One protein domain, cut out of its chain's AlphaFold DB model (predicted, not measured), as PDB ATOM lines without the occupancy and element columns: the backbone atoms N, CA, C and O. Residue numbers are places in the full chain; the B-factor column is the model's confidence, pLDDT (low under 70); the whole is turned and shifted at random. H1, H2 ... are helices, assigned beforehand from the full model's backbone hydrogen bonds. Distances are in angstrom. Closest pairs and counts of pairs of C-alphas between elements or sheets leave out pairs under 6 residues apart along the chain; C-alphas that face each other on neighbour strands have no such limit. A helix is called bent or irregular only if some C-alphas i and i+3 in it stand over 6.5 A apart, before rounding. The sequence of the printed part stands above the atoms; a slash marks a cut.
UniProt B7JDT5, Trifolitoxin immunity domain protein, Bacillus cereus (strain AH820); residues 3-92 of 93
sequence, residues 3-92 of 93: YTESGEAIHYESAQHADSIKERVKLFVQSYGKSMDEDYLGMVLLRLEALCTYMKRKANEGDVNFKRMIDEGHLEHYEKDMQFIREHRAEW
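What this domain is: This is residues 3 to 92 of the 93 residues of the protein "Trifolitoxin immunity domain protein" of Bacillus cereus (strain AH820) (UniProt B7JDT5). Two long helices, H2 and H4, run side by side in opposite directions, with the short helix H3 at the turn between them at one end and H1 standing across the other end. H1 meets the last part of H4 there, and before H1 the stretch of residues 4 to 10 sticks out as a free arm. The printed part has 90 residues with four named helices, H1, H2, H3 and H4 in that order along the chain, and no named strand; its class is all helix. It is loose, with a radius of gyration of the C-alphas of 15.4 A, and spans 42 by 29 by 21 A.

Where its parts are: The longest helix by residues is H2, residues 40 to 60, 30.3 A from its first C-alpha at (-9.445, -19.266, 15.997) to its last at (20.188, -25.133, 14.129). H3 is residues 64 to 71, 10.4 A long. H4 is residues 74 to 91, 25.7 A long, and ends with C-alpha 91 at (-16.408, -30.608, 11.883). H1 is residues 14 to 31, 24.7 A long. H1 and H4 are irregular: C-alphas 16 and 19 of H1 are 7.5 A apart, and C-alphas 87 and 90 of H4 are 7.8 A apart. H4 also has a kink of 36 degrees near residue 85.

How they stand to each other: H2 and H4 touch at a shallow tilt of 17 degrees, opposite ways; their closest C-alphas, those of Leu 45 and Met 82, are 6.0 A apart. H2 touches H3 with residues 55 to 59 alone, at a steep tilt of 66 degrees, opposite ways; the closest C-alphas, those of Ala 59 and Lys 67, are 4.8 A apart. H3 and H4 are close but not clearly touching, with the closest C-alphas, those of Met 69 and Leu 75, 7.1 A apart. H1 touches H4 about perpendicular, at 79 degrees, through residues 14 to 22 of H1 and residue 91 of H4 alone; the closest C-alphas, those of Ala 18 and Glu 91, are 5.9 A apart. H1 and H2 are only just apart, with 8.2 A between their closest C-alphas, and H1 and H3 are apart. The helix packing is mostly crossed, but only just: of 3 pairs that touch, 1 is at a shallow tilt. Every O i to N i+4 pair is within hydrogen-bond range in H2 and H3, and 12 of 14 are in H1 and likewise in H4.

The domain as a whole: The two C-alphas farthest apart, those of Ala 15 and Gly 62, are 45.0 A apart. The printed part, residues 3 to 92, has no cut. The links from H2 to H3 and from H3 to H4 are tight, the link from H1 to H2 is short, and no link is long. Residues 4 to 10 stand free. The mean pLDDT of the printed part is 93.2, and residue 5 is under 70.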
ATOM      1  N   TYR A   3      -3.707 -37.481  21.459       74.06
ATOM      2  CA  TYR A   3      -3.233 -38.101  22.700       74.06
ATOM      3  C   TYR A   3      -3.905 -37.478  23.929       74.06
ATOM      4  O   TYR A   3      -4.186 -36.278  23.945       74.06
ATOM      5  N   THR A   4      -4.179 -38.285  24.953       75.25
ATOM      6  CA  THR A   4      -4.657 -37.804  26.260       75.25
ATOM      7  C   THR A   4      -3.522 -37.183  27.081       75.25
ATOM      8  O   THR A   4      -2.346 -37.337  26.757       75.25
ATOM      9  N   GLU A   5      -3.856 -36.546  28.208       68.69
ATOM     10  CA  GLU A   5      -2.860 -36.071  29.188       68.69
ATOM     11  C   GLU A   5      -1.994 -37.207  29.765       68.69
ATOM     12  O   GLU A   5      -0.852 -36.972  30.152       68.69
ATOM     13  N   SER A   6      -2.503 -38.448  29.789       79.81
ATOM     14  CA  SER A   6      -1.741 -39.644  30.178       79.81
ATOM     15  C   SER A   6      -0.893 -40.231  29.042       79.81
ATOM     16  O   SER A   6      -0.207 -41.231  29.253       79.81
ATOM     17  N   GLY A   7      -0.920 -39.627  27.849       73.75
ATOM     18  CA  GLY A   7      -0.185 -40.085  26.668       73.75
ATOM     19  C   GLY A   7      -0.856 -41.233  25.910       73.75
ATOM     20  O   GLY A   7      -0.227 -41.839  25.043       73.75
ATOM     21  N   GLU A   8      -2.117 -41.550  26.208       83.00
ATOM     22  CA  GLU A   8      -2.856 -42.602  25.513       83.00
ATOM     23  C   GLU A   8      -3.303 -42.124  24.129       83.00
ATOM     24  O   GLU A   8      -3.871 -41.042  23.980       83.00
ATOM     25  N   ALA A   9      -3.043 -42.941  23.110       82.44
ATOM     26  CA  ALA A   9      -3.448 -42.674  21.740       82.44
ATOM     27  C   ALA A   9      -4.948 -42.935  21.553       82.44
ATOM     28  O   ALA A   9      -5.399 -44.077  21.629       82.44
ATOM     29  N   ILE A  10      -5.708 -41.892  21.223       84.69
ATOM     30  CA  ILE A  10      -7.116 -41.996  20.840       84.69
ATOM     31  C   ILE A  10      -7.239 -41.869  19.322       84.69
ATOM     32  O   ILE A  10      -6.855 -40.867  18.701       84.69
ATOM     33  N   HIS A  11      -7.819 -42.891  18.698       89.06
ATOM     34  CA  HIS A  11      -8.220 -42.820  17.300       89.06
ATOM     35  C   HIS A  11      -9.438 -41.907  17.163       89.06
ATOM     36  O   HIS A  11     -10.446 -42.084  17.835       89.06
ATOM     37  N   TYR A  12      -9.325 -40.887  16.313       90.75
ATOM     38  CA  TYR A  12     -10.414 -39.944  16.112       90.75
ATOM     39  C   TYR A  12     -11.479 -40.562  15.208       90.75
ATOM     40  O   TYR A  12     -11.193 -40.900  14.062       90.75
ATOM     41  N   GLU A  13     -12.703 -40.652  15.717       93.12
ATOM     42  CA  GLU A  13     -13.892 -41.002  14.959       93.12
ATOM     43  C   GLU A  13     -14.869 -39.826  14.983       93.12
ATOM     44  O   GLU A  13     -15.400 -39.472  16.035       93.12
ATOM     45  N   SER A  14     -15.113 -39.228  13.814       91.56
ATOM     46  CA  SER A  14     -15.968 -38.041  13.660       91.56
ATOM     47  C   SER A  14     -17.326 -38.202  14.358       91.56
ATOM     48  O   SER A  14     -17.686 -37.388  15.204       91.56
ATOM     49  N   ALA A  15     -18.015 -39.322  14.107       93.38
ATOM     50  CA  ALA A  15     -19.338 -39.609  14.663       93.38
ATOM     51  C   ALA A  15     -19.377 -39.708  16.199       93.38
ATOM     52  O   ALA A  15     -20.440 -39.539  16.787       93.38
ATOM     53  N   GLN A  16     -18.246 -40.001  16.845       93.50
ATOM     54  CA  GLN A  16     -18.168 -40.128  18.302       93.50
ATOM     55  C   GLN A  16     -17.603 -38.870  18.968       93.50
ATOM     56  O   GLN A  16     -17.938 -38.572  20.114       93.50
ATOM     57  N   HIS A  17     -16.721 -38.138  18.281       94.06
ATOM     58  CA  HIS A  17     -15.880 -37.125  18.917       94.06
ATOM     59  C   HIS A  17     -16.146 -35.692  18.456       94.06
ATOM     60  O   HIS A  17     -15.881 -34.775  19.235       94.06
ATOM     61  N   ALA A  18     -16.656 -35.472  17.238       94.69
ATOM     62  CA  ALA A  18     -16.760 -34.131  16.654       94.69
ATOM     63  C   ALA A  18     -17.558 -33.164  17.543       94.69
ATOM     64  O   ALA A  18     -17.060 -32.087  17.868       94.69
ATOM     65  N   ASP A  19     -18.736 -33.583  18.016       95.44
ATOM     66  CA  ASP A  19     -19.617 -32.752  18.850       95.44
ATOM     67  C   ASP A  19     -18.966 -32.365  20.186       95.44
ATOM     68  O   ASP A  19     -19.039 -31.216  20.622       95.44
ATOM     69  N   SER A  20     -18.267 -33.308  20.825       93.94
ATOM     70  CA  SER A  20     -17.549 -33.052  22.078       93.94
ATOM     71  C   SER A  20     -16.405 -32.054  21.874       93.94
ATOM     72  O   SER A  20     -16.223 -31.130  22.673       93.94
ATOM     73  N   ILE A  21     -15.651 -32.184  20.778       93.19
ATOM     74  CA  ILE A  21     -14.580 -31.238  20.445       93.19
ATOM     75  C   ILE A  21     -15.161 -29.861  20.116       93.19
ATOM     76  O   ILE A  21     -14.651 -28.865  20.631       93.19
ATOM     77  N   LYS A  22     -16.246 -29.792  19.338       93.88
ATOM     78  CA  LYS A  22     -16.962 -28.548  19.021       93.88
ATOM     79  C   LYS A  22     -17.379 -27.794  20.282       93.88
ATOM     80  O   LYS A  22     -17.070 -26.609  20.424       93.88
ATOM     81  N   GLU A  23     -18.003 -28.481  21.237       94.75
ATOM     82  CA  GLU A  23     -18.398 -27.864  22.507       94.75
ATOM     83  C   GLU A  23     -17.183 -27.405  23.324       94.75
ATOM     84  O   GLU A  23     -17.202 -26.311  23.888       94.75
ATOM     85  N   ARG A  24     -16.079 -28.161  23.332       93.31
ATOM     86  CA  ARG A  24     -14.840 -27.725  23.999       93.31
ATOM     87  C   ARG A  24     -14.213 -26.490  23.353       93.31
ATOM     88  O   ARG A  24     -13.779 -25.601  24.082       93.31
ATOM     89  N   VAL A  25     -14.171 -26.411  22.021       92.44
ATOM     90  CA  VAL A  25     -13.666 -25.230  21.294       92.44
ATOM     91  C   VAL A  25     -14.522 -24.011  21.624       92.44
ATOM     92  O   VAL A  25     -13.992 -22.961  21.990       92.44
ATOM     93  N   LYS A  26     -15.847 -24.163  21.584       93.12
ATOM     94  CA  LYS A  26     -16.793 -23.103  21.939       93.12
ATOM     95  C   LYS A  26     -16.618 -22.628  23.381       93.12
ATOM     96  O   LYS A  26     -16.511 -21.424  23.607       93.12
ATOM     97  N   LEU A  27     -16.537 -23.547  24.346       94.31
ATOM     98  CA  LEU A  27     -16.300 -23.217  25.755       94.31
ATOM     99  C   LEU A  27     -14.961 -22.502  25.954       94.31
ATOM    100  O   LEU A  27     -14.895 -21.523  26.698       94.31
ATOM    101  N   PHE A  28     -13.908 -22.951  25.266       91.50
ATOM    102  CA  PHE A  28     -12.608 -22.292  25.298       91.50
ATOM    103  C   PHE A  28     -12.731 -20.839  24.831       91.50
ATOM    104  O   PHE A  28     -12.385 -19.937  25.586       91.50
ATOM    105  N   VAL A  29     -13.299 -20.590  23.649       91.19
ATOM    106  CA  VAL A  29     -13.475 -19.232  23.105       91.19
ATOM    107  C   VAL A  29     -14.311 -18.354  24.049       91.19
ATOM    108  O   VAL A  29     -13.913 -17.234  24.379       91.19
ATOM    109  N   GLN A  30     -15.418 -18.882  24.573       92.38
ATOM    110  CA  GLN A  30     -16.281 -18.163  25.514       92.38
ATOM    111  C   GLN A  30     -15.581 -17.820  26.835       92.38
ATOM    112  O   GLN A  30     -15.820 -16.744  27.383       92.38
ATOM    113  N   SER A  31     -14.685 -18.680  27.331       94.56
ATOM    114  CA  SER A  31     -13.929 -18.422  28.567       94.56
ATOM    115  C   SER A  31     -13.008 -17.197  28.473       94.56
ATOM    116  O   SER A  31     -12.709 -16.575  29.491       94.56
ATOM    117  N   TYR A  32     -12.631 -16.794  27.254       90.44
ATOM    118  CA  TYR A  32     -11.881 -15.563  26.979       90.44
ATOM    119  C   TYR A  32     -12.784 -14.364  26.631       90.44
ATOM    120  O   TYR A  32     -12.286 -13.328  26.190       90.44
ATOM    121  N   GLY A  33     -14.103 -14.476  26.823       91.38
ATOM    122  CA  GLY A  33     -15.066 -13.401  26.550       91.38
ATOM    123  C   GLY A  33     -15.274 -13.128  25.061       91.38
ATOM    124  O   GLY A  33     -15.589 -12.002  24.675       91.38
ATOM    125  N   LYS A  34     -15.055 -14.139  24.217       89.69
ATOM    126  CA  LYS A  34     -15.119 -14.033  22.762       89.69
ATOM    127  C   LYS A  34     -16.296 -14.811  22.166       89.69
ATOM    128  O   LYS A  34     -16.812 -15.741  22.785       89.69
ATOM    129  N   SER A  35     -16.703 -14.440  20.950       86.81
ATOM    130  CA  SER A  35     -17.641 -15.205  20.115       86.81
ATOM    131  C   SER A  35     -16.889 -16.078  19.106       86.81
ATOM    132  O   SER A  35     -15.715 -15.841  18.835       86.81
ATOM    133  N   MET A  36     -17.578 -17.068  18.531       85.62
ATOM    134  CA  MET A  36     -17.054 -17.990  17.505       85.62
ATOM    135  C   MET A  36     -16.896 -17.349  16.110       85.62
ATOM    136  O   MET A  36     -16.648 -18.058  15.142       85.62
ATOM    137  N   ASP A  37     -17.041 -16.026  15.992       83.94
ATOM    138  CA  ASP A  37     -17.035 -15.322  14.701       83.94
ATOM    139  C   ASP A  37     -15.614 -15.117  14.131       83.94
ATOM    140  O   ASP A  37     -15.455 -14.765  12.963       83.94
ATOM    141  N   GLU A  38     -14.570 -15.320  14.945       82.75
ATOM    142  CA  GLU A  38     -13.163 -15.234  14.527       82.75
ATOM    143  C   GLU A  38     -12.616 -16.630  14.131       82.75
ATOM    144  O   GLU A  38     -12.972 -17.645  14.734       82.75
ATOM    145  N   ASP A  39     -11.699 -16.706  13.155       88.69
ATOM    146  CA  ASP A  39     -11.037 -17.963  12.746       88.69
ATOM    147  C   ASP A  39      -9.944 -18.392  13.748       88.69
ATOM    148  O   ASP A  39      -8.736 -18.313  13.490       88.69
ATOM    149  N   TYR A  40     -10.363 -18.838  14.934       89.19
ATOM    150  CA  TYR A  40      -9.445 -19.266  15.997       89.19
ATOM    151  C   TYR A  40      -8.587 -20.456  15.591       89.19
ATOM    152  O   TYR A  40      -7.398 -20.488  15.905       89.19
ATOM    153  N   LEU A  41      -9.162 -21.437  14.892       92.06
ATOM    154  CA  LEU A  41      -8.416 -22.622  14.473       92.06
ATOM    155  C   LEU A  41      -7.380 -22.267  13.399       92.06
ATOM    156  O   LEU A  41      -6.269 -22.797  13.436       92.06
ATOM    157  N   GLY A  42      -7.674 -21.322  12.501       93.88
ATOM    158  CA  GLY A  42      -6.677 -20.727  11.613       93.88
ATOM    159  C   GLY A  42      -5.566 -20.000  12.373       93.88
ATOM    160  O   GLY A  42      -4.386 -20.223  12.094       93.88
ATOM    161  N   MET A  43      -5.908 -19.203  13.390       93.25
ATOM    162  CA  MET A  43      -4.914 -18.531  14.237       93.25
ATOM    163  C   MET A  43      -4.009 -19.530  14.977       93.25
ATOM    164  O   MET A  43      -2.795 -19.324  15.051       93.25
ATOM    165  N   VAL A  44      -4.569 -20.620  15.507       93.75
ATOM    166  CA  VAL A  44      -3.805 -21.692  16.168       93.75
ATOM    167  C   VAL A  44      -2.835 -22.350  15.188       93.75
ATOM    168  O   VAL A  44      -1.659 -22.497  15.523       93.75
ATOM    169  N   LEU A  45      -3.279 -22.670  13.969       97.19
ATOM    170  CA  LEU A  45      -2.412 -23.242  12.932       97.19
ATOM    171  C   LEU A  45      -1.230 -22.326  12.596       97.19
ATOM    172  O   LEU A  45      -0.095 -22.794  12.567       97.19
ATOM    173  N   LEU A  46      -1.471 -21.023  12.411       98.00
ATOM    174  CA  LEU A  46      -0.403 -20.055  12.130       98.00
ATOM    175  C   LEU A  46       0.617 -19.973  13.275       98.00
ATOM    176  O   LEU A  46       1.821 -19.868  13.040       98.00
ATOM    177  N   ARG A  47       0.153 -20.036  14.528       97.56
ATOM    178  CA  ARG A  47       1.034 -19.997  15.706       97.56
ATOM    179  C   ARG A  47       1.857 -21.274  15.854       97.56
ATOM    180  O   ARG A  47       3.037 -21.172  16.187       97.56
ATOM    181  N   LEU A  48       1.269 -22.442  15.593       97.94
ATOM    182  CA  LEU A  48       1.997 -23.715  15.585       97.94
ATOM    183  C   LEU A  48       3.046 -23.745  14.470       97.94
ATOM    184  O   LEU A  48       4.193 -24.099  14.724       97.94
ATOM    185  N   GLU A  49       2.706 -23.285  13.267       98.44
ATOM    186  CA  GLU A  49       3.648 -23.220  12.145       98.44
ATOM    187  C   GLU A  49       4.834 -22.288  12.445       98.44
ATOM    188  O   GLU A  49       5.999 -22.647  12.225       98.44
ATOM    189  N   ALA A  50       4.552 -21.115  13.020       98.62
ATOM    190  CA  ALA A  50       5.580 -20.185  13.471       98.62
ATOM    191  C   ALA A  50       6.461 -20.795  14.575       98.62
ATOM    192  O   ALA A  50       7.684 -20.638  14.532       98.62
ATOM    193  N   LEU A  51       5.869 -21.521  15.530       98.31
ATOM    194  CA  LEU A  51       6.599 -22.209  16.594       98.31
ATOM    195  C   LEU A  51       7.518 -23.293  16.023       98.31
ATOM    196  O   LEU A  51       8.712 -23.263  16.307       98.31
ATOM    197  N   CYS A  52       7.014 -24.190  15.174       98.38
ATOM    198  CA  CYS A  52       7.820 -25.241  14.548       98.38
ATOM    199  C   CYS A  52       8.994 -24.654  13.749       98.38
ATOM    200  O   CYS A  52      10.131 -25.120  13.861       98.38
ATOM    201  N   THR A  53       8.744 -23.585  12.987       98.69
ATOM    202  CA  THR A  53       9.789 -22.859  12.248       98.69
ATOM    203  C   THR A  53      10.837 -22.273  13.195       98.69
ATOM    204  O   THR A  53      12.043 -22.410  12.968       98.69
ATOM    205  N   TYR A  54      10.391 -21.647  14.285       98.62
ATOM    206  CA  TYR A  54      11.265 -21.061  15.293       98.62
ATOM    207  C   TYR A  54      12.112 -22.117  16.014       98.62
ATOM    208  O   TYR A  54      13.320 -21.922  16.146       98.62
ATOM    209  N   MET A  55      11.512 -23.246  16.408       98.50
ATOM    210  CA  MET A  55      12.196 -24.383  17.035       98.50
ATOM    211  C   MET A  55      13.319 -24.910  16.139       98.50
ATOM    212  O   MET A  55      14.464 -24.995  16.585       98.50
ATOM    213  N   LYS A  56      13.018 -25.192  14.862       98.62
ATOM    214  CA  LYS A  56      14.005 -25.666  13.875       98.62
ATOM    215  C   LYS A  56      15.165 -24.684  13.732       98.62
ATOM    216  O   LYS A  56      16.328 -25.081  13.797       98.62
ATOM    217  N   ARG A  57      14.864 -23.387  13.589       98.81
ATOM    218  CA  ARG A  57      15.895 -22.344  13.484       98.81
ATOM    219  C   ARG A  57      16.769 -22.291  14.737       98.81
ATOM    220  O   ARG A  57      17.989 -22.317  14.618       98.81
ATOM    221  N   LYS A  58      16.169 -22.243  15.929       98.69
ATOM    222  CA  LYS A  58      16.913 -22.149  17.191       98.69
ATOM    223  C   LYS A  58      17.773 -23.374  17.473       98.69
ATOM    224  O   LYS A  58      18.919 -23.221  17.890       98.69
ATOM    225  N   ALA A  59      17.272 -24.570  17.182       98.50
ATOM    226  CA  ALA A  59      18.064 -25.787  17.289       98.50
ATOM    227  C   ALA A  59      19.276 -25.764  16.337       98.50
ATOM    228  O   ALA A  59      20.388 -26.084  16.760       98.50
ATOM    229  N   ASN A  60      19.093 -25.307  15.092       98.38
ATOM    230  CA  ASN A  60      20.188 -25.133  14.129       98.38
ATOM    231  C   ASN A  60      21.211 -24.071  14.571       98.38
ATOM    232  O   ASN A  60      22.404 -24.245  14.346       98.38
ATOM    233  N   GLU A  61      20.767 -23.008  15.249       98.56
ATOM    234  CA  GLU A  61      21.629 -21.984  15.865       98.56
ATOM    235  C   GLU A  61      22.384 -22.487  17.113       98.56
ATOM    236  O   GLU A  61      23.239 -21.781  17.642       98.56
ATOM    237  N   GLY A  62      22.103 -23.705  17.587       97.94
ATOM    238  CA  GLY A  62      22.797 -24.310  18.722       97.94
ATOM    239  C   GLY A  62      22.065 -24.219  20.060       97.94
ATOM    240  O   GLY A  62      22.638 -24.631  21.066       97.94
ATOM    241  N   ASP A  63      20.819 -23.739  20.092       98.56
ATOM    242  CA  ASP A  63      20.030 -23.665  21.324       98.56
ATOM    243  C   ASP A  63      19.745 -25.071  21.883       98.56
ATOM    244  O   ASP A  63      19.037 -25.880  21.277       98.56
ATOM    245  N   VAL A  64      20.319 -25.362  23.054       98.19
ATOM    246  CA  VAL A  64      20.264 -26.683  23.695       98.19
ATOM    247  C   VAL A  64      18.845 -27.048  24.130       98.19
ATOM    248  O   VAL A  64      18.479 -28.221  24.070       98.19
ATOM    249  N   ASN A  65      18.021 -26.071  24.521       98.06
ATOM    250  CA  ASN A  65      16.649 -26.352  24.935       98.06
ATOM    251  C   ASN A  65      15.804 -26.776  23.739       98.06
ATOM    252  O   ASN A  65      15.095 -27.775  23.826       98.06
ATOM    253  N   PHE A  66      15.921 -26.077  22.608       98.31
ATOM    254  CA  PHE A  66      15.175 -26.453  21.406       98.31
ATOM    255  C   PHE A  66      15.665 -27.759  20.785       98.31
ATOM    256  O   PHE A  66      14.833 -28.529  20.319       98.31
ATOM    257  N   LYS A  67      16.971 -28.057  20.833       98.56
ATOM    258  CA  LYS A  67      17.483 -29.387  20.460       98.56
ATOM    259  C   LYS A  67      16.847 -30.482  21.312       98.56
ATOM    260  O   LYS A  67      16.237 -31.388  20.764       98.56
ATOM    261  N   ARG A  68      16.885 -30.326  22.639       98.38
ATOM    262  CA  ARG A  68      16.288 -31.290  23.570       98.38
ATOM    263  C   ARG A  68      14.787 -31.471  23.339       98.38
ATOM    264  O   ARG A  68      14.325 -32.599  23.303       98.38
ATOM    265  N   MET A  69      14.031 -30.391  23.133       97.56
ATOM    266  CA  MET A  69      12.599 -30.491  22.814       97.56
ATOM    267  C   MET A  69      12.341 -31.232  21.493       97.56
ATOM    268  O   MET A  69      11.349 -31.943  21.368       97.56
ATOM    269  N   ILE A  70      13.201 -31.064  20.488       98.12
ATOM    270  CA  ILE A  70      13.085 -31.818  19.234       98.12
ATOM    271  C   ILE A  70      13.403 -33.297  19.476       98.12
ATOM    272  O   ILE A  70      12.626 -34.142  19.044       98.12
ATOM    273  N   ASP A  71      14.477 -33.601  20.208       97.94
ATOM    274  CA  ASP A  71      14.881 -34.973  20.545       97.94
ATOM    275  C   ASP A  71      13.820 -35.699  21.397       97.94
ATOM    276  O   ASP A  71      13.600 -36.896  21.239       97.94
ATOM    277  N   GLU A  72      13.121 -34.965  22.269       97.25
ATOM    278  CA  GLU A  72      11.982 -35.444  23.066       97.25
ATOM    279  C   GLU A  72      10.676 -35.578  22.242       97.25
ATOM    280  O   GLU A  72       9.664 -36.030  22.773       97.25
ATOM    281  N   GLY A  73      10.672 -35.203  20.957       95.69
ATOM    282  CA  GLY A  73       9.551 -35.420  20.030       95.69
ATOM    283  C   GLY A  73       8.497 -34.305  19.973       95.69
ATOM    284  O   GLY A  73       7.487 -34.456  19.284       95.69
ATOM    285  N   HIS A  74       8.710 -33.161  20.633       96.31
ATOM    286  CA  HIS A  74       7.715 -32.073  20.680       96.31
ATOM    287  C   HIS A  74       7.430 -31.480  19.297       96.31
ATOM    288  O   HIS A  74       6.286 -31.182  18.969       96.31
ATOM    289  N   LEU A  75       8.466 -31.328  18.464       97.56
ATOM    290  CA  LEU A  75       8.307 -30.798  17.107       97.56
ATOM    291  C   LEU A  75       7.432 -31.714  16.242       97.56
ATOM    292  O   LEU A  75       6.514 -31.233  15.583       97.56
ATOM    293  N   GLU A  76       7.698 -33.021  16.277       95.88
ATOM    294  CA  GLU A  76       6.901 -34.016  15.553       95.88
ATOM    295  C   GLU A  76       5.448 -34.016  16.047       95.88
ATOM    296  O   GLU A  76       4.516 -34.087  15.245       95.88
ATOM    297  N   HIS A  77       5.245 -33.894  17.361       93.88
ATOM    298  CA  HIS A  77       3.916 -33.794  17.955       93.88
ATOM    299  C   HIS A  77       3.143 -32.574  17.431       93.88
ATOM    300  O   HIS A  77       2.035 -32.731  16.922       93.88
ATOM    301  N   TYR A  78       3.744 -31.380  17.440       95.69
ATOM    302  CA  TYR A  78       3.097 -30.172  16.914       95.69
ATOM    303  C   TYR A  78       2.804 -30.251  15.412       95.69
ATOM    304  O   TYR A  78       1.777 -29.749  14.950       95.69
ATOM    305  N   GLU A  79       3.677 -30.885  14.627       96.00
ATOM    306  CA  GLU A  79       3.432 -31.113  13.200       96.00
ATOM    307  C   GLU A  79       2.243 -32.056  12.962       96.00
ATOM    308  O   GLU A  79       1.415 -31.783  12.087       96.00
ATOM    309  N   LYS A  80       2.101 -33.105  13.781       94.06
ATOM    310  CA  LYS A  80       0.933 -34.001  13.760       94.06
ATOM    311  C   LYS A  80      -0.347 -33.291  14.195       94.06
ATOM    312  O   LYS A  80      -1.373 -33.470  13.539       94.06
ATOM    313  N   ASP A  81      -0.293 -32.447  15.223       93.38
ATOM    314  CA  ASP A  81      -1.446 -31.655  15.668       93.38
ATOM    315  C   ASP A  81      -1.925 -30.690  14.581       93.38
ATOM    316  O   ASP A  81      -3.123 -30.597  14.309       93.38
ATOM    317  N   MET A  82      -1.002 -30.003  13.898       96.00
ATOM    318  CA  MET A  82      -1.359 -29.143  12.766       96.00
ATOM    319  C   MET A  82      -2.069 -29.925  11.662       96.00
ATOM    320  O   MET A  82      -3.044 -29.429  11.094       96.00
ATOM    321  N   GLN A  83      -1.592 -31.131  11.348       95.81
ATOM    322  CA  GLN A  83      -2.229 -31.983  10.350       95.81
ATOM    323  C   GLN A  83      -3.633 -32.407  10.797       95.81
ATOM    324  O   GLN A  83      -4.589 -32.225  10.046       95.81
ATOM    325  N   PHE A  84      -3.776 -32.863  12.042       94.19
ATOM    326  CA  PHE A  84      -5.058 -33.256  12.623       94.19
ATOM    327  C   PHE A  84      -6.088 -32.115  12.592       94.19
ATOM    328  O   PHE A  84      -7.229 -32.304  12.170       94.19
ATOM    329  N   ILE A  85      -5.678 -30.901  12.971       94.62
ATOM    330  CA  ILE A  85      -6.548 -29.720  12.913       94.62
ATOM    331  C   ILE A  85      -6.929 -29.406  11.460       94.62
ATOM    332  O   ILE A  85      -8.093 -29.120  11.190       94.62
ATOM    333  N   ARG A  86      -5.988 -29.453  10.507       95.69
ATOM    334  CA  ARG A  86      -6.286 -29.188   9.085       95.69
ATOM    335  C   ARG A  86      -7.309 -30.167   8.516       95.69
ATOM    336  O   ARG A  86      -8.164 -29.734   7.747       95.69
ATOM    337  N   GLU A  87      -7.221 -31.436   8.897       95.50
ATOM    338  CA  GLU A  87      -8.104 -32.505   8.424       95.50
ATOM    339  C   GLU A  87      -9.529 -32.382   8.979       95.50
ATOM    340  O   GLU A  87     -10.483 -32.567   8.227       95.50
ATOM    341  N   HIS A  88      -9.683 -32.023  10.257       94.88
ATOM    342  CA  HIS A  88     -10.961 -32.193  10.963       94.88
ATOM    343  C   HIS A  88     -11.640 -30.901  11.431       94.88
ATOM    344  O   HIS A  88     -12.813 -30.933  11.794       94.88
ATOM    345  N   ARG A  89     -10.969 -29.741  11.393       92.50
ATOM    346  CA  ARG A  89     -11.521 -28.473  11.928       92.50
ATOM    347  C   ARG A  89     -12.890 -28.076  11.380       92.50
ATOM    348  O   ARG A  89     -13.629 -27.384  12.069       92.50
ATOM    349  N   ALA A  90     -13.220 -28.487  10.155       92.62
ATOM    350  CA  ALA A  90     -14.512 -28.194   9.540       92.62
ATOM    351  C   ALA A  90     -15.685 -28.843  10.297       92.62
ATOM    352  O   ALA A  90     -16.808 -28.361  10.203       92.62
ATOM    353  N   GLU A  91     -15.423 -29.904  11.061       93.81
ATOM    354  CA  GLU A  91     -16.408 -30.608  11.883       93.81
ATOM    355  C   GLU A  91     -16.656 -29.902  13.233       93.81
ATOM    356  O   GLU A  91     -17.627 -30.210  13.921       93.81
ATOM    357  N   TRP A  92     -15.784 -28.967  13.638       91.88
ATOM    358  CA  TRP A  92     -15.780 -28.378  14.988       91.88
ATOM    359  C   TRP A  92     -16.236 -26.918  15.047       91.88
ATOM    360  O   TRP A  92     -16.385 -26.378  16.143       91.88
TER     361      TRP A  92